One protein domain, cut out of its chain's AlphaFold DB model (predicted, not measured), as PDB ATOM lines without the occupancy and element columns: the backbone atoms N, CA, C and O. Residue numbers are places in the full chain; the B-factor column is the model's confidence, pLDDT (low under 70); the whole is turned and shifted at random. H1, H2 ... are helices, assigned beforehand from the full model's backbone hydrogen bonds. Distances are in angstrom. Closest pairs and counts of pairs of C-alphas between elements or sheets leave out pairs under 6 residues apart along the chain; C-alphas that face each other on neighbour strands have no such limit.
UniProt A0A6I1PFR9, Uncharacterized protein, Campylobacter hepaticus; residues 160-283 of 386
ATOM      1  N   GLN A 160      13.128 -23.169  38.628       89.69
ATOM      2  CA  GLN A 160      11.792 -23.690  38.335       89.69
ATOM      3  C   GLN A 160      10.695 -22.726  38.795       89.69
ATOM      4  O   GLN A 160       9.706 -22.521  38.095       89.69
ATOM      5  N   LYS A 161      10.884 -22.057  39.943       88.75
ATOM      6  CA  LYS A 161       9.955 -21.001  40.383       88.75
ATOM      7  C   LYS A 161       9.896 -19.859  39.365       88.75
ATOM      8  O   LYS A 161       8.830 -19.292  39.148       88.75
ATOM      9  N   TYR A 162      11.025 -19.542  38.732       88.31
ATOM     10  CA  TYR A 162      11.100 -18.538  37.673       88.31
ATOM     11  C   TYR A 162      10.393 -18.978  36.389       88.31
ATOM     12  O   TYR A 162       9.654 -18.179  35.819       88.31
ATOM     13  N   PHE A 163      10.559 -20.234  35.967       91.25
ATOM     14  CA  PHE A 163       9.843 -20.789  34.813       91.25
ATOM     15  C   PHE A 163       8.328 -20.733  35.018       91.25
ATOM     16  O   PHE A 163       7.624 -20.125  34.215       91.25
ATOM     17  N   ASN A 164       7.847 -21.198  36.174       90.69
ATOM     18  CA  ASN A 164       6.424 -21.163  36.510       90.69
ATOM     19  C   ASN A 164       5.853 -19.726  36.519       90.69
ATOM     20  O   ASN A 164       4.677 -19.514  36.226       90.69
ATOM     21  N   LEU A 165       6.655 -18.718  36.892       89.31
ATOM     22  CA  LEU A 165       6.236 -17.310  36.848       89.31
ATOM     23  C   LEU A 165       6.125 -16.770  35.419       89.31
ATOM     24  O   LEU A 165       5.255 -15.933  35.173       89.31
ATOM     25  N   ILE A 166       7.001 -17.216  34.517       90.00
ATOM     26  CA  ILE A 166       6.981 -16.842  33.100       90.00
ATOM     27  C   ILE A 166       5.743 -17.443  32.426       90.00
ATOM     28  O   ILE A 166       4.988 -16.694  31.811       90.00
ATOM     29  N   GLU A 167       5.491 -18.740  32.620       88.50
ATOM     30  CA  GLU A 167       4.342 -19.455  32.035       88.50
ATOM     31  C   GLU A 167       3.003 -18.827  32.473       88.50
ATOM     32  O   GLU A 167       2.099 -18.613  31.668       88.50
ATOM     33  N   LYS A 168       2.873 -18.454  33.756       87.25
ATOM     34  CA  LYS A 168       1.611 -17.932  34.315       87.25
ATOM     35  C   LYS A 168       1.291 -16.480  33.946       87.25
ATOM     36  O   LYS A 168       0.147 -16.058  34.106       87.25
ATOM     37  N   LYS A 169       2.270 -15.667  33.533       82.12
ATOM     38  CA  LYS A 169       2.091 -14.212  33.353       82.12
ATOM     39  C   LYS A 169       2.297 -13.798  31.898       82.12
ATOM     40  O   LYS A 169       3.424 -13.563  31.469       82.12
ATOM     41  N   GLN A 170       1.202 -13.531  31.179       68.44
ATOM     42  CA  GLN A 170       1.257 -13.032  29.792       68.44
ATOM     43  C   GLN A 170       2.139 -11.775  29.631       68.44
ATOM     44  O   GLN A 170       2.908 -11.680  28.670       68.44
ATOM     45  N   ASN A 171       2.105 -10.855  30.604       74.19
ATOM     46  CA  ASN A 171       2.873  -9.601  30.607       74.19
ATOM     47  C   ASN A 171       4.065  -9.619  31.580       74.19
ATOM     48  O   ASN A 171       4.377  -8.612  32.217       74.19
ATOM     49  N   PHE A 172       4.727 -10.768  31.733       79.00
ATOM     50  CA  PHE A 172       5.910 -10.871  32.580       79.00
ATOM     51  C   PHE A 172       7.028  -9.926  32.116       79.00
ATOM     52  O   PHE A 172       7.505 -10.000  30.982       79.00
ATOM     53  N   VAL A 173       7.478  -9.050  33.016       80.06
ATOM     54  CA  VAL A 173       8.682  -8.244  32.807       80.06
ATOM     55  C   VAL A 173       9.861  -9.017  33.372       80.06
ATOM     56  O   VAL A 173       9.949  -9.241  34.577       80.06
ATOM     57  N   LEU A 174      10.768  -9.408  32.483       85.62
ATOM     58  CA  LEU A 174      11.961 -10.156  32.838       85.62
ATOM     59  C   LEU A 174      12.879  -9.324  33.746       85.62
ATOM     60  O   LEU A 174      13.434  -8.308  33.318       85.62
ATOM     61  N   ASP A 175      13.056  -9.776  34.985       85.38
ATOM     62  CA  ASP A 175      14.033  -9.236  35.930       85.38
ATOM     63  C   ASP A 175      14.875 -10.367  36.518       85.38
ATOM     64  O   ASP A 175      14.383 -11.466  36.773       85.38
ATOM     65  N   PHE A 176      16.157 -10.093  36.728       89.00
ATOM     66  CA  PHE A 176      17.127 -11.095  37.152       89.00
ATOM     67  C   PHE A 176      17.665 -10.762  38.543       89.00
ATOM     68  O   PHE A 176      18.046  -9.606  38.795       89.00
ATOM     69  N   PRO A 177      17.818 -11.766  39.421       87.94
ATOM     70  CA  PRO A 177      18.559 -11.596  40.660       87.94
ATOM     71  C   PRO A 177      19.974 -11.102  40.360       87.94
ATOM     72  O   PRO A 177      20.606 -11.496  39.378       87.94
ATOM     73  N   ALA A 178      20.493 -10.208  41.203       84.44
ATOM     74  CA  ALA A 178      21.810  -9.624  40.959       84.44
ATOM     75  C   ALA A 178      22.923 -10.687  40.994       84.44
ATOM     76  O   ALA A 178      23.840 -10.627  40.167       84.44
ATOM     77  N   PHE A 179      22.804 -11.632  41.932       86.25
ATOM     78  CA  PHE A 179      23.755 -12.707  42.195       86.25
ATOM     79  C   PHE A 179      23.235 -14.012  41.582       86.25
ATOM     80  O   PHE A 179      22.884 -14.949  42.285       86.25
ATOM     81  N   ILE A 180      23.117 -14.041  40.256       89.88
ATOM     82  CA  ILE A 180      22.714 -15.238  39.512       89.88
ATOM     83  C   ILE A 180      23.890 -15.776  38.691       89.88
ATOM     84  O   ILE A 180      24.637 -15.010  38.061       89.88
ATOM     85  N   GLY A 181      24.063 -17.098  38.726       89.56
ATOM     86  CA  GLY A 181      25.027 -17.816  37.897       89.56
ATOM     87  C   GLY A 181      24.651 -17.749  36.419       89.56
ATOM     88  O   GLY A 181      23.486 -17.582  36.062       89.56
ATOM     89  N   ALA A 182      25.646 -17.837  35.539       91.38
ATOM     90  CA  ALA A 182      25.443 -17.763  34.100       91.38
ATOM     91  C   ALA A 182      24.527 -18.879  33.608       91.38
ATOM     92  O   ALA A 182      23.601 -18.584  32.860       91.38
ATOM     93  N   PHE A 183      24.749 -20.110  34.069       90.62
ATOM     94  CA  PHE A 183      23.884 -21.258  33.800       90.62
ATOM     95  C   PHE A 183      22.392 -20.918  33.975       90.62
ATOM     96  O   PHE A 183      21.643 -20.899  32.998       90.62
ATOM     97  N   ASP A 184      21.986 -20.532  35.186       90.88
ATOM     98  CA  ASP A 184      20.587 -20.218  35.488       90.88
ATOM     99  C   ASP A 184      20.088 -18.973  34.751       90.88
ATOM    100  O   ASP A 184      18.982 -18.958  34.212       90.88
ATOM    101  N   GLY A 185      20.906 -17.920  34.672       93.00
ATOM    102  CA  GLY A 185      20.528 -16.693  33.973       93.00
ATOM    103  C   GLY A 185      20.239 -16.925  32.487       93.00
ATOM    104  O   GLY A 185      19.284 -16.354  31.952       93.00
ATOM    105  N   PHE A 186      21.018 -17.793  31.829       92.50
ATOM    106  CA  PHE A 186      20.784 -18.161  30.432       92.50
ATOM    107  C   PHE A 186      19.572 -19.068  30.251       92.50
ATOM    108  O   PHE A 186      18.829 -18.873  29.291       92.50
ATOM    109  N   ARG A 187      19.327 -19.997  31.176       91.88
ATOM    110  CA  ARG A 187      18.092 -20.791  31.195       91.88
ATOM    111  C   ARG A 187      16.855 -19.908  31.236       91.88
ATOM    112  O   ARG A 187      15.978 -20.053  30.398       91.88
ATOM    113  N   ILE A 188      16.831 -18.918  32.126       93.12
ATOM    114  CA  ILE A 188      15.693 -18.000  32.276       93.12
ATOM    115  C   ILE A 188      15.430 -17.181  31.009       93.12
ATOM    116  O   ILE A 188      14.284 -17.091  30.577       93.12
ATOM    117  N   ILE A 189      16.456 -16.562  30.406       94.31
ATOM    118  CA  ILE A 189      16.245 -15.757  29.187       94.31
ATOM    119  C   ILE A 189      15.837 -16.631  28.000       94.31
ATOM    120  O   ILE A 189      14.952 -16.225  27.253       94.31
ATOM    121  N   LEU A 190      16.451 -17.805  27.819       93.75
ATOM    122  CA  LEU A 190      16.103 -18.700  26.716       93.75
ATOM    123  C   LEU A 190      14.690 -19.253  26.894       93.75
ATOM    124  O   LEU A 190      13.920 -19.206  25.943       93.75
ATOM    125  N   PHE A 191      14.315 -19.642  28.111       93.69
ATOM    126  CA  PHE A 191      12.957 -20.075  28.427       93.69
ATOM    127  C   PHE A 191      11.923 -18.967  28.181       93.69
ATOM    128  O   PHE A 191      10.933 -19.170  27.490       93.69
ATOM    129  N   TYR A 192      12.193 -17.741  28.643       94.19
ATOM    130  CA  TYR A 192      11.328 -16.592  28.360       94.19
ATOM    131  C   TYR A 192      11.145 -16.341  26.854       94.19
ATOM    132  O   TYR A 192      10.047 -16.023  26.397       94.19
ATOM    133  N   LEU A 193      12.226 -16.441  26.076       94.50
ATOM    134  CA  LEU A 193      12.149 -16.282  24.626       94.50
ATOM    135  C   LEU A 193      11.396 -17.440  23.976       94.50
ATOM    136  O   LEU A 193      10.672 -17.185  23.016       94.50
ATOM    137  N   PHE A 194      11.558 -18.663  24.486       94.12
ATOM    138  CA  PHE A 194      10.895 -19.867  23.995       94.12
ATOM    139  C   PHE A 194       9.381 -19.751  24.125       94.12
ATOM    140  O   PHE A 194       8.682 -19.832  23.120       94.12
ATOM    141  N   GLU A 195       8.890 -19.416  25.316       93.19
ATOM    142  CA  GLU A 195       7.459 -19.223  25.579       93.19
ATOM    143  C   GLU A 195       6.842 -18.178  24.638       93.19
ATOM    144  O   GLU A 195       5.771 -18.368  24.059       93.19
ATOM    145  N   LYS A 196       7.552 -17.064  24.409       93.62
ATOM    146  CA  LYS A 196       7.101 -16.040  23.458       93.62
ATOM    147  C   LYS A 196       7.155 -16.522  22.011       93.62
ATOM    148  O   LYS A 196       6.232 -16.233  21.255       93.62
ATOM    149  N   LEU A 197       8.210 -17.235  21.625       94.56
ATOM    150  CA  LEU A 197       8.341 -17.809  20.291       94.56
ATOM    151  C   LEU A 197       7.185 -18.774  20.015       94.56
ATOM    152  O   LEU A 197       6.494 -18.597  19.018       94.56
ATOM    153  N   GLN A 198       6.938 -19.725  20.916       93.56
ATOM    154  CA  GLN A 198       5.880 -20.724  20.794       93.56
ATOM    155  C   GLN A 198       4.493 -20.070  20.726       93.56
ATOM    156  O   GLN A 198       3.678 -20.446  19.883       93.56
ATOM    157  N   PHE A 199       4.243 -19.051  21.555       92.81
ATOM    158  CA  PHE A 199       3.000 -18.282  21.527       92.81
ATOM    159  C   PHE A 199       2.752 -17.634  20.158       92.81
ATOM    160  O   PHE A 199       1.708 -17.870  19.552       92.81
ATOM    161  N   TYR A 200       3.708 -16.856  19.638       93.81
ATOM    162  CA  TYR A 200       3.536 -16.184  18.343       93.81
ATOM    163  C   TYR A 200       3.578 -17.151  17.158       93.81
ATOM    164  O   TYR A 200       2.968 -16.869  16.130       93.81
ATOM    165  N   TRP A 201       4.248 -18.296  17.301       93.50
ATOM    166  CA  TRP A 201       4.237 -19.360  16.300       93.50
ATOM    167  C   TRP A 201       2.823 -19.916  16.122       93.50
ATOM    168  O   TRP A 201       2.294 -19.895  15.013       93.50
ATOM    169  N   LYS A 202       2.175 -20.330  17.221       93.06
ATOM    170  CA  LYS A 202       0.783 -20.815  17.212       93.06
ATOM    171  C   LYS A 202      -0.181 -19.733  16.725       93.06
ATOM    172  O   LYS A 202      -0.959 -19.967  15.805       93.06
ATOM    173  N   LEU A 203      -0.056 -18.522  17.271       93.12
ATOM    174  CA  LEU A 203      -0.942 -17.407  16.946       93.12
ATOM    175  C   LEU A 203      -0.897 -17.037  15.457       93.12
ATOM    176  O   LEU A 203      -1.940 -16.809  14.849       93.12
ATOM    177  N   PHE A 204       0.295 -17.024  14.852       93.12
ATOM    178  CA  PHE A 204       0.432 -16.767  13.422       93.12
ATOM    179  C   PHE A 204      -0.154 -17.900  12.569       93.12
ATOM    180  O   PHE A 204      -0.817 -17.616  11.572       93.12
ATOM    181  N   LEU A 205       0.043 -19.167  12.958       91.12
ATOM    182  CA  LEU A 205      -0.543 -20.309  12.245       91.12
ATOM    183  C   LEU A 205      -2.080 -20.270  12.235       91.12
ATOM    184  O   LEU A 205      -2.688 -20.673  11.243       91.12
ATOM    185  N   GLU A 206      -2.691 -19.772  13.311       91.69
ATOM    186  CA  GLU A 206      -4.144 -19.647  13.456       91.69
ATOM    187  C   GLU A 206      -4.700 -18.398  12.757       91.69
ATOM    188  O   GLU A 206      -5.606 -18.494  11.931       91.69
ATOM    189  N   LYS A 207      -4.158 -17.216  13.080       91.00
ATOM    190  CA  LYS A 207      -4.730 -15.917  12.679       91.00
ATOM    191  C   LYS A 207      -4.190 -15.377  11.364       91.00
ATOM    192  O   LYS A 207      -4.850 -14.552  10.738       91.00
ATOM    193  N   LYS A 208      -2.991 -15.808  10.957       89.50
ATOM    194  CA  LYS A 208      -2.287 -15.343   9.747       89.50
ATOM    195  C   LYS A 208      -2.040 -13.822   9.726       89.50
ATOM    196  O   LYS A 208      -1.877 -13.235   8.658       89.50
ATOM    197  N   ASP A 209      -1.998 -13.180  10.896       89.75
ATOM    198  CA  ASP A 209      -1.812 -11.734  11.020       89.75
ATOM    199  C   ASP A 209      -0.341 -11.323  10.834       89.75
ATOM    200  O   ASP A 209       0.593 -11.959  11.336       89.75
ATOM    201  N   LYS A 210      -0.119 -10.212  10.125       88.81
ATOM    202  CA  LYS A 210       1.228  -9.712   9.822       88.81
ATOM    203  C   LYS A 210       2.007  -9.300  11.077       88.81
ATOM    204  O   LYS A 210       3.216  -9.516  11.130       88.81
ATOM    205  N   LYS A 211       1.355  -8.716  12.086       91.38
ATOM    206  CA  LYS A 211       2.024  -8.313  13.335       91.38
ATOM    207  C   LYS A 211       2.482  -9.536  14.121       91.38
ATOM    208  O   LYS A 211       3.551  -9.500  14.730       91.38
ATOM    209  N   ASP A 212       1.712 -10.619  14.086       92.88
ATOM    210  CA  ASP A 212       2.098 -11.881  14.719       92.88
ATOM    211  C   ASP A 212       3.318 -12.493  14.024       92.88
ATOM    212  O   ASP A 212       4.259 -12.901  14.706       92.88
ATOM    213  N   LEU A 213       3.387 -12.429  12.687       92.25
ATOM    214  CA  LEU A 213       4.586 -12.805  11.929       92.25
ATOM    215  C   LEU A 213       5.804 -11.933  12.274       92.25
ATOM    216  O   LEU A 213       6.912 -12.441  12.450       92.25
ATOM    217  N   GLU A 214       5.625 -10.616  12.387       91.88
ATOM    218  CA  GLU A 214       6.705  -9.697  12.769       91.88
ATOM    219  C   GLU A 214       7.245 -10.006  14.175       91.88
ATOM    220  O   GLU A 214       8.464 -10.014  14.386       91.88
ATOM    221  N   ASN A 215       6.359 -10.312  15.127       93.50
ATOM    222  CA  ASN A 215       6.740 -10.745  16.471       93.50
ATOM    223  C   ASN A 215       7.442 -12.105  16.445       93.50
ATOM    224  O   ASN A 215       8.500 -12.264  17.053       93.50
ATOM    225  N   LEU A 216       6.910 -13.065  15.695       94.56
ATOM    226  CA  LEU A 216       7.509 -14.378  15.495       94.56
ATOM    227  C   LEU A 216       8.959 -14.258  14.987       94.56
ATOM    228  O   LEU A 216       9.894 -14.765  15.614       94.56
ATOM    229  N   VAL A 217       9.178 -13.484  13.919       93.75
ATOM    230  CA  VAL A 217      10.517 -13.199  13.373       93.75
ATOM    231  C   VAL A 217      11.397 -12.473  14.396       93.75
ATOM    232  O   VAL A 217      12.593 -12.761  14.503       93.75
ATOM    233  N   PHE A 218      10.840 -11.543  15.178       94.06
ATOM    234  CA  PHE A 218      11.570 -10.869  16.252       94.06
ATOM    235  C   PHE A 218      12.126 -11.862  17.288       94.06
ATOM    236  O   PHE A 218      13.301 -11.752  17.667       94.06
ATOM    237  N   TYR A 219      11.329 -12.839  17.729       95.62
ATOM    238  CA  TYR A 219      11.768 -13.844  18.701       95.62
ATOM    239  C   TYR A 219      12.751 -14.852  18.099       95.62
ATOM    240  O   TYR A 219      13.773 -15.114  18.733       95.62
ATOM    241  N   MET A 220      12.559 -15.301  16.853       95.00
ATOM    242  CA  MET A 220      13.555 -16.142  16.167       95.00
ATOM    243  C   MET A 220      14.913 -15.442  16.046       95.00
ATOM    244  O   MET A 220      15.957 -16.007  16.373       95.00
ATOM    245  N   ARG A 221      14.922 -14.166  15.631       94.94
ATOM    246  CA  ARG A 221      16.164 -13.381  15.554       94.94
ATOM    247  C   ARG A 221      16.795 -13.183  16.931       94.94
ATOM    248  O   ARG A 221      18.020 -13.126  17.035       94.94
ATOM    249  N   SER A 222      15.977 -13.055  17.978       95.56
ATOM    250  CA  SER A 222      16.462 -12.967  19.357       95.56
ATOM    251  C   SER A 222      17.167 -14.262  19.767       95.56
ATOM    252  O   SER A 222      18.283 -14.185  20.276       95.56
ATOM    253  N   PHE A 223      16.574 -15.426  19.481       93.81
ATOM    254  CA  PHE A 223      17.190 -16.737  19.703       93.81
ATOM    255  C   PHE A 223      18.527 -16.876  18.992       93.81
ATOM    256  O   PHE A 223      19.534 -17.115  19.653       93.81
ATOM    257  N   TYR A 224      18.549 -16.625  17.681       94.44
ATOM    258  CA  TYR A 224      19.777 -16.622  16.890       94.44
ATOM    259  C   TYR A 224      20.872 -15.779  17.558       94.44
ATOM    260  O   TYR A 224      21.980 -16.251  17.796       94.44
ATOM    261  N   ILE A 225      20.546 -14.542  17.951       95.12
ATOM    262  CA  ILE A 225      21.498 -13.652  18.621       95.12
ATOM    263  C   ILE A 225      22.012 -14.246  19.934       95.12
ATOM    264  O   ILE A 225      23.208 -14.130  20.201       95.12
ATOM    265  N   PHE A 226      21.151 -14.817  20.776       95.00
ATOM    266  CA  PHE A 226      21.578 -15.369  22.062       95.00
ATOM    267  C   PHE A 226      22.433 -16.621  21.894       95.00
ATOM    268  O   PHE A 226      23.523 -16.663  22.464       95.00
ATOM    269  N   LEU A 227      22.002 -17.569  21.062       92.56
ATOM    270  CA  LEU A 227      22.754 -18.784  20.751       92.56
ATOM    271  C   LEU A 227      24.144 -18.439  20.188       92.56
ATOM    272  O   LEU A 227      25.160 -18.851  20.742       92.56
ATOM    273  N   SER A 228      24.226 -17.545  19.195       91.75
ATOM    274  CA  SER A 228      25.516 -17.130  18.616       91.75
ATOM    275  C   SER A 228      26.389 -16.266  19.537       91.75
ATOM    276  O   SER A 228      27.544 -16.000  19.211       91.75
ATOM    277  N   SER A 229      25.869 -15.763  20.663       90.00
ATOM    278  CA  SER A 229      26.645 -14.913  21.586       90.00
ATOM    279  C   SER A 229      27.170 -15.663  22.811       90.00
ATOM    280  O   SER A 229      27.984 -15.101  23.541       90.00
ATOM    281  N   MET A 230      26.693 -16.886  23.069       84.94
ATOM    282  CA  MET A 230      26.841 -17.556  24.372       84.94
ATOM    283  C   MET A 230      27.479 -18.945  24.290       84.94
ATOM    284  O   MET A 230      27.320 -19.758  25.199       84.94
ATOM    285  N   ASN A 231      28.296 -19.180  23.263       81.88
ATOM    286  CA  ASN A 231      29.081 -20.408  23.079       81.88
ATOM    287  C   ASN A 231      30.025 -20.752  24.251       81.88
ATOM    288  O   ASN A 231      30.496 -21.874  24.371       81.88
ATOM    289  N   THR A 232      30.315 -19.794  25.136       85.94
ATOM    290  CA  THR A 232      31.113 -20.039  26.349       85.94
ATOM    291  C   THR A 232      30.319 -20.678  27.491       85.94
ATOM    292  O   THR A 232      30.926 -21.154  28.449       85.94
ATOM    293  N   VAL A 233      28.985 -20.693  27.414       89.12
ATOM    294  CA  VAL A 233      28.087 -21.282  28.424       89.12
ATOM    295  C   VAL A 233      27.334 -22.488  27.873       89.12
ATOM    296  O   VAL A 233      27.153 -23.474  28.586       89.12
ATOM    297  N   LEU A 234      26.904 -22.408  26.618       89.44
ATOM    298  CA  LEU A 234      26.190 -23.473  25.922       89.44
ATOM    299  C   LEU A 234      27.174 -24.473  25.309       89.44
ATOM    300  O   LEU A 234      28.352 -24.160  25.125       89.44
ATOM    301  N   ASP A 235      26.689 -25.663  24.968       90.44
ATOM    302  CA  ASP A 235      27.391 -26.545  24.042       90.44
ATOM    303  C   ASP A 235      27.559 -25.820  22.704       90.44
ATOM    304  O   ASP A 235      26.579 -25.451  22.054       90.44
ATOM    305  N   GLN A 236      28.808 -25.566  22.315       89.69
ATOM    306  CA  GLN A 236      29.097 -24.741  21.150       89.69
ATOM    307  C   GLN A 236      28.578 -25.371  19.856       89.69
ATOM    308  O   GLN A 236      27.975 -24.666  19.053       89.69
ATOM    309  N   LYS A 237      28.780 -26.679  19.656       89.81
ATOM    310  CA  LYS A 237      28.383 -27.350  18.410       89.81
ATOM    311  C   LYS A 237      26.869 -27.304  18.247       89.81
ATOM    312  O   LYS A 237      26.378 -26.909  17.192       89.81
ATOM    313  N   LEU A 238      26.144 -27.659  19.307       88.06
ATOM    314  CA  LEU A 238      24.685 -27.654  19.292       88.06
ATOM    315  C   LEU A 238      24.130 -26.227  19.161       88.06
ATOM    316  O   LEU A 238      23.224 -25.982  18.370       88.06
ATOM    317  N   SER A 239      24.708 -25.265  19.886       90.19
ATOM    318  CA  SER A 239      24.301 -23.859  19.825       90.19
ATOM    319  C   SER A 239      24.513 -23.254  18.434       90.19
ATOM    320  O   SER A 239      23.647 -22.526  17.947       90.19
ATOM    321  N   ASP A 240      25.636 -23.558  17.780       90.94
ATOM    322  CA  ASP A 240      25.931 -23.086  16.426       90.94
ATOM    323  C   ASP A 240      24.976 -23.723  15.400       90.94
ATOM    324  O   ASP A 240      24.447 -23.018  14.537       90.94
ATOM    325  N   ALA A 241      24.679 -25.021  15.533       90.62
ATOM    326  CA  ALA A 241      23.714 -25.719  14.681       90.62
ATOM    327  C   ALA A 241      22.299 -25.122  14.796       90.62
ATOM    328  O   ALA A 241      21.707 -24.741  13.783       90.62
ATOM    329  N   LEU A 242      21.786 -24.951  16.019       90.56
ATOM    330  CA  LEU A 242      20.473 -24.340  16.268       90.56
ATOM    331  C   LEU A 242      20.417 -22.888  15.770       90.56
ATOM    332  O   LEU A 242      19.433 -22.462  15.162       90.56
ATOM    333  N   ALA A 243      21.484 -22.110  15.974       92.44
ATOM    334  CA  ALA A 243      21.558 -20.747  15.461       92.44
ATOM    335  C   ALA A 243      21.459 -20.711  13.925       92.44
ATOM    336  O   ALA A 243      20.732 -19.882  13.370       92.44
ATOM    337  N   LEU A 244      22.154 -21.614  13.225       92.56
ATOM    338  CA  LEU A 244      22.088 -21.708  11.767       92.56
ATOM    339  C   LEU A 244      20.692 -22.108  11.275       92.56
ATOM    340  O   LEU A 244      20.214 -21.517  10.306       92.56
ATOM    341  N   GLN A 245      20.016 -23.029  11.964       92.44
ATOM    342  CA  GLN A 245      18.632 -23.400  11.649       92.44
ATOM    343  C   GLN A 245      17.687 -22.198  11.762       92.44
ATOM    344  O   GLN A 245      16.981 -21.879  10.805       92.44
ATOM    345  N   PHE A 246      17.738 -21.447  12.869       93.50
ATOM    346  CA  PHE A 246      16.946 -20.220  13.006       93.50
ATOM    347  C   PHE A 246      17.251 -19.208  11.902       93.50
ATOM    348  O   PHE A 246      16.333 -18.613  11.339       93.50
ATOM    349  N   LYS A 247      18.531 -19.021  11.560       92.94
ATOM    350  CA  LYS A 247      18.938 -18.122  10.474       92.94
ATOM    351  C   LYS A 247      18.324 -18.540   9.132       92.94
ATOM    352  O   LYS A 247      17.830 -17.675   8.410       92.94
ATOM    353  N   ALA A 248      18.328 -19.836   8.818       92.00
ATOM    354  CA  ALA A 248      17.741 -20.374   7.593       92.00
ATOM    355  C   ALA A 248      16.217 -20.173   7.546       92.00
ATOM    356  O   ALA A 248      15.694 -19.695   6.539       92.00
ATOM    357  N   ILE A 249      15.520 -20.445   8.654       92.81
ATOM    358  CA  ILE A 249      14.071 -20.224   8.783       92.81
ATOM    359  C   ILE A 249      13.735 -18.743   8.577       92.81
ATOM    360  O   ILE A 249      12.870 -18.420   7.766       92.81
ATOM    361  N   ILE A 250      14.454 -17.828   9.239       92.75
ATOM    362  CA  ILE A 250      14.248 -16.378   9.093       92.75
ATOM    363  C   ILE A 250      14.405 -15.945   7.631       92.75
ATOM    364  O   ILE A 250      13.556 -15.218   7.117       92.75
ATOM    365  N   TYR A 251      15.464 -16.402   6.956       91.19
ATOM    366  CA  TYR A 251      15.694 -16.082   5.547       91.19
ATOM    367  C   TYR A 251      14.559 -16.609   4.662       91.19
ATOM    368  O   TYR A 251      14.033 -15.879   3.820       91.19
ATOM    369  N   LYS A 252      14.114 -17.850   4.899       90.94
ATOM    370  CA  LYS A 252      13.013 -18.444   4.142       90.94
ATOM    371  C   LYS A 252      11.723 -17.647   4.315       90.94
ATOM    372  O   LYS A 252      11.097 -17.326   3.307       90.94
ATOM    373  N   ILE A 253      11.375 -17.260   5.545       90.44
ATOM    374  CA  ILE A 253      10.211 -16.408   5.834       90.44
ATOM    375  C   ILE A 253      10.293 -15.098   5.041       90.44
ATOM    376  O   ILE A 253       9.330 -14.723   4.384       90.44
ATOM    377  N   GLN A 254      11.448 -14.428   5.051       86.56
ATOM    378  CA  GLN A 254      11.638 -13.150   4.352       86.56
ATOM    379  C   GLN A 254      11.559 -13.273   2.824       86.56
ATOM    380  O   GLN A 254      11.113 -12.341   2.164       86.56
ATOM    381  N   SER A 255      11.987 -14.409   2.271       86.06
ATOM    382  CA  SER A 255      11.938 -14.687   0.828       86.06
ATOM    383  C   SER A 255      10.576 -15.189   0.328       86.06
ATOM    384  O   SER A 255      10.344 -15.235  -0.877       86.06
ATOM    385  N   THR A 256       9.683 -15.608   1.230       86.12
ATOM    386  CA  THR A 256       8.421 -16.255   0.851       86.12
ATOM    387  C   THR A 256       7.313 -15.217   0.702       86.12
ATOM    388  O   THR A 256       6.933 -14.564   1.666       86.12
ATOM    389  N   ILE A 257       6.770 -15.100  -0.512       71.19
ATOM    390  CA  ILE A 257       5.687 -14.156  -0.836       71.19
ATOM    391  C   ILE A 257       4.302 -14.776  -0.560       71.19
ATOM    392  O   ILE A 257       3.388 -14.075  -0.135       71.19
ATOM    393  N   ASN A 258       4.145 -16.094  -0.760       82.75
ATOM    394  CA  ASN A 258       2.872 -16.804  -0.578       82.75
ATOM    395  C   ASN A 258       2.671 -17.261   0.882       82.75
ATOM    396  O   ASN A 258       3.469 -18.036   1.418       82.75
ATOM    397  N   SER A 259       1.571 -16.822   1.498       78.69
ATOM    398  CA  SER A 259       1.204 -17.138   2.880       78.69
ATOM    399  C   SER A 259       0.926 -18.627   3.123       78.69
ATOM    400  O   SER A 259       1.302 -19.137   4.173       78.69
ATOM    401  N   GLU A 260       0.342 -19.364   2.177       82.75
ATOM    402  CA  GLU A 260       0.032 -20.792   2.358       82.75
ATOM    403  C   GLU A 260       1.296 -21.654   2.399       82.75
ATOM    404  O   GLU A 260       1.466 -22.492   3.289       82.75
ATOM    405  N   ASN A 261       2.242 -21.374   1.501       85.94
ATOM    406  CA  ASN A 261       3.551 -22.029   1.488       85.94
ATOM    407  C   ASN A 261       4.339 -21.742   2.771       85.94
ATOM    408  O   ASN A 261       5.035 -22.620   3.284       85.94
ATOM    409  N   LEU A 262       4.208 -20.527   3.309       88.25
ATOM    410  CA  LEU A 262       4.824 -20.140   4.573       88.25
ATOM    411  C   LEU A 262       4.242 -20.925   5.757       88.25
ATOM    412  O   LEU A 262       4.995 -21.403   6.605       88.25
ATOM    413  N   LEU A 263       2.919 -21.099   5.802       87.88
ATOM    414  CA  LEU A 263       2.246 -21.869   6.850       87.88
ATOM    415  C   LEU A 263       2.655 -23.344   6.815       87.88
ATOM    416  O   LEU A 263       2.980 -23.913   7.855       87.88
ATOM    417  N   LEU A 264       2.683 -23.959   5.627       88.25
ATOM    418  CA  LEU A 264       3.151 -25.339   5.452       88.25
ATOM    419  C   LEU A 264       4.614 -25.495   5.878       88.25
ATOM    420  O   LEU A 264       4.963 -26.464   6.547       88.25
ATOM    421  N   PHE A 265       5.463 -24.529   5.523       90.69
ATOM    422  CA  PHE A 265       6.865 -24.520   5.924       90.69
ATOM    423  C   PHE A 265       7.028 -24.463   7.447       90.69
ATOM    424  O   PHE A 265       7.773 -25.269   7.999       90.69
ATOM    425  N   LEU A 266       6.315 -23.564   8.131       89.94
ATOM    426  CA  LEU A 266       6.377 -23.452   9.592       89.94
ATOM    427  C   LEU A 266       5.825 -24.706  10.282       89.94
ATOM    428  O   LEU A 266       6.457 -25.212  11.200       89.94
ATOM    429  N   LYS A 267       4.715 -25.282   9.803       90.06
ATOM    430  CA  LYS A 267       4.180 -26.543  10.355       90.06
ATOM    431  C   LYS A 267       5.192 -27.693  10.292       90.06
ATOM    432  O   LYS A 267       5.267 -28.477  11.226       90.06
ATOM    433  N   LYS A 268       6.002 -27.766   9.231       89.88
ATOM    434  CA  LYS A 268       7.069 -28.776   9.091       89.88
ATOM    435  C   LYS A 268       8.249 -28.584  10.048       89.88
ATOM    436  O   LYS A 268       9.060 -29.488  10.169       89.88
ATOM    437  N   HIS A 269       8.377 -27.420  10.683       89.06
ATOM    438  CA  HIS A 269       9.451 -27.115  11.634       89.06
ATOM    439  C   HIS A 269       8.931 -27.048  13.075       89.06
ATOM    440  O   HIS A 269       9.558 -26.416  13.920       89.06
ATOM    441  N   GLN A 270       7.778 -27.662  13.356       85.88
ATOM    442  CA  GLN A 270       7.226 -27.717  14.707       85.88
ATOM    443  C   GLN A 270       8.153 -28.495  15.654       85.88
ATOM    444  O   GLN A 270       8.386 -28.025  16.762       85.88
ATOM    445  N   ASP A 271       8.766 -29.581  15.170       86.94
ATOM    446  CA  ASP A 271       9.693 -30.438  15.926       86.94
ATOM    447  C   ASP A 271      10.886 -29.655  16.509       86.94
ATOM    448  O   ASP A 271      11.366 -29.954  17.598       86.94
ATOM    449  N   LEU A 272      11.315 -28.572  15.843       88.19
ATOM    450  CA  LEU A 272      12.351 -27.674  16.367       88.19
ATOM    451  C   LEU A 272      11.951 -27.062  17.719       88.19
ATOM    452  O   LEU A 272      12.810 -26.807  18.561       88.19
ATOM    453  N   LEU A 273      10.664 -26.761  17.917       88.31
ATOM    454  CA  LEU A 273      10.177 -26.211  19.181       88.31
ATOM    455  C   LEU A 273      10.211 -27.264  20.288       88.31
ATOM    456  O   LEU A 273      10.567 -26.921  21.413       88.31
ATOM    457  N   ASP A 274       9.893 -28.513  19.967       86.06
ATOM    458  CA  ASP A 274       9.899 -29.615  20.930       86.06
ATOM    459  C   ASP A 274      11.338 -29.945  21.363       86.06
ATOM    460  O   ASP A 274      11.629 -30.022  22.560       86.06
ATOM    461  N   ASP A 275      12.273 -29.989  20.407       85.69
ATOM    462  CA  ASP A 275      13.710 -30.120  20.677       85.69
ATOM    463  C   ASP A 275      14.220 -28.992  21.590       85.69
ATOM    464  O   ASP A 275      14.961 -29.218  22.551       85.69
ATOM    465  N   LEU A 276      13.819 -27.745  21.313       86.88
ATOM    466  CA  LEU A 276      14.220 -26.587  22.114       86.88
ATOM    467  C   LEU A 276      13.662 -26.622  23.536       86.88
ATOM    468  O   LEU A 276      14.391 -26.251  24.462       86.88
ATOM    469  N   ASP A 277      12.410 -27.049  23.719       87.88
ATOM    470  CA  ASP A 277      11.813 -27.196  25.048       87.88
ATOM    471  C   ASP A 277      12.629 -28.181  25.887       87.88
ATOM    472  O   ASP A 277      13.077 -27.853  26.994       87.88
ATOM    473  N   PHE A 278      12.938 -29.341  25.302       85.88
ATOM    474  CA  PHE A 278      13.782 -30.352  25.925       85.88
ATOM    475  C   PHE A 278      15.158 -29.783  26.308       85.88
ATOM    476  O   PHE A 278      15.565 -29.859  27.471       85.88
ATOM    477  N   PHE A 279      15.864 -29.127  25.378       84.25
ATOM    478  CA  PHE A 279      17.209 -28.596  25.641       84.25
ATOM    479  C   PHE A 279      17.256 -27.516  26.728       84.25
ATOM    480  O   PHE A 279      18.220 -27.452  27.500       84.25
ATOM    481  N   ILE A 280      16.248 -26.645  26.796       87.44
ATOM    482  CA  ILE A 280      16.191 -25.565  27.792       87.44
ATOM    483  C   ILE A 280      15.891 -26.134  29.190       87.44
ATOM    484  O   ILE A 280      16.424 -25.634  30.198       87.44
ATOM    485  N   ARG A 281      15.074 -27.193  29.265       84.00
ATOM    486  CA  ARG A 281      14.650 -27.810  30.528       84.00
ATOM    487  C   ARG A 281      15.692 -28.774  31.108       84.00
ATOM    488  O   ARG A 281      15.986 -28.648  32.296       84.00
ATOM    489  N   GLU A 282      16.335 -29.616  30.300       80.81
ATOM    490  CA  GLU A 282      17.139 -30.774  30.754       80.81
ATOM    491  C   GLU A 282      18.591 -30.494  31.192       80.81
ATOM    492  O   GLU A 282      19.359 -31.419  31.448       80.81
ATOM    493  N   ASN A 283      19.019 -29.232  31.315       81.00
ATOM    494  CA  ASN A 283      20.369 -28.800  31.753       81.00
ATOM    495  C   ASN A 283      21.558 -29.252  30.873       81.00
ATOM    496  O   ASN A 283      22.611 -28.608  30.888       81.00
TER     497      ASN A 283
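AT A GLANCE: This is residues 160 to 283 of the 386 residues of an uncharacterized protein of Campylobacter hepaticus (UniProt A0A6I1PFR9). Three long helices, H2, H3 and H4, run alternately one way and back and form a shallow trough, with H3 at its bottom and H2 and H4 as its walls. H5 lies at one end of the trough, and from there the backbone folds back as H6 over the open side, packed on H2; short H1 packs on H2 from outside the trough. The printed part has 124 residues with six named helices, H1 to H6 in order along it, and no named strand; the class is all helix. It is compact, with a radius of gyration of the C-alphas of 14.9 A and spans of 48 by 33 by 20 A.

IN THESE COORDINATES: H1, residues 160 to 168, begins at C-alpha 160 at (11.792, -23.690, 38.335) and is 12.4 A long from first to last C-alpha. H2, residues 182 to 207, is the longest helix at 37.0 A and ends at C-alpha 207 at (-4.730, -15.917, 12.679). H3, residues 210 to 229, measures 28.5 A, and H4, residues 236 to 255, 28.4 A. H5, residues 259 to 267, measures 12.4 A. H6, residues 271 to 281, measures 15.6 A and ends at C-alpha 281 at (14.650, -27.810, 30.528).

HOW THE PARTS SIT: H2 is the hub, touching H1, H3 and H6. H2 and H3 form a helical hairpin, opposite ways at a shallow tilt of 24 degrees; their closest C-alphas, those of Tyr 200 and Leu 216, are 5.2 A apart. H3 and H4 form a second hairpin at a shallow tilt of 27 degrees, with the C-alphas of Tyr 224 and Ala 243 closest at 4.7 A. H2 and H4 are apart. H1 touches residues 188 to 195 of H2 alone, running the same way at a shallow tilt of 22 degrees; the closest C-alphas, of Ile 166 and Tyr 192, are 6.4 A apart. H6 touches residues 187 to 198 of H2 alone, opposite ways at a shallow tilt of 28 degrees, with the C-alphas of Arg 187 and Ile 280 closest at 6.2 A. H4 and H6 are near each other. H5 is close to H2 but not clearly touching it, the closest C-alphas, of Leu 205 and Leu 263, being 6.3 A apart. H5 and H4 are also close but not clearly touching, with the C-alphas of Ile 253 and Leu 262 closest at 6.7 A. In H1, H2, H3, H4, H5 and H6 every O i to N i+4 pair is within hydrogen-bond range.

THE WHOLE: The two C-alphas farthest apart, those of Phe 179 and Asn 258, are 47.8 A apart. The printed part has no cut. The link from H1 to H2, residues 169 to 181, is long; that from H3 to H4 is short, and those from H2 to H3, H4 to H5 and H5 to H6 are tight. The mean pLDDT of the printed part is 89.4, and residue 170 alone is under 70.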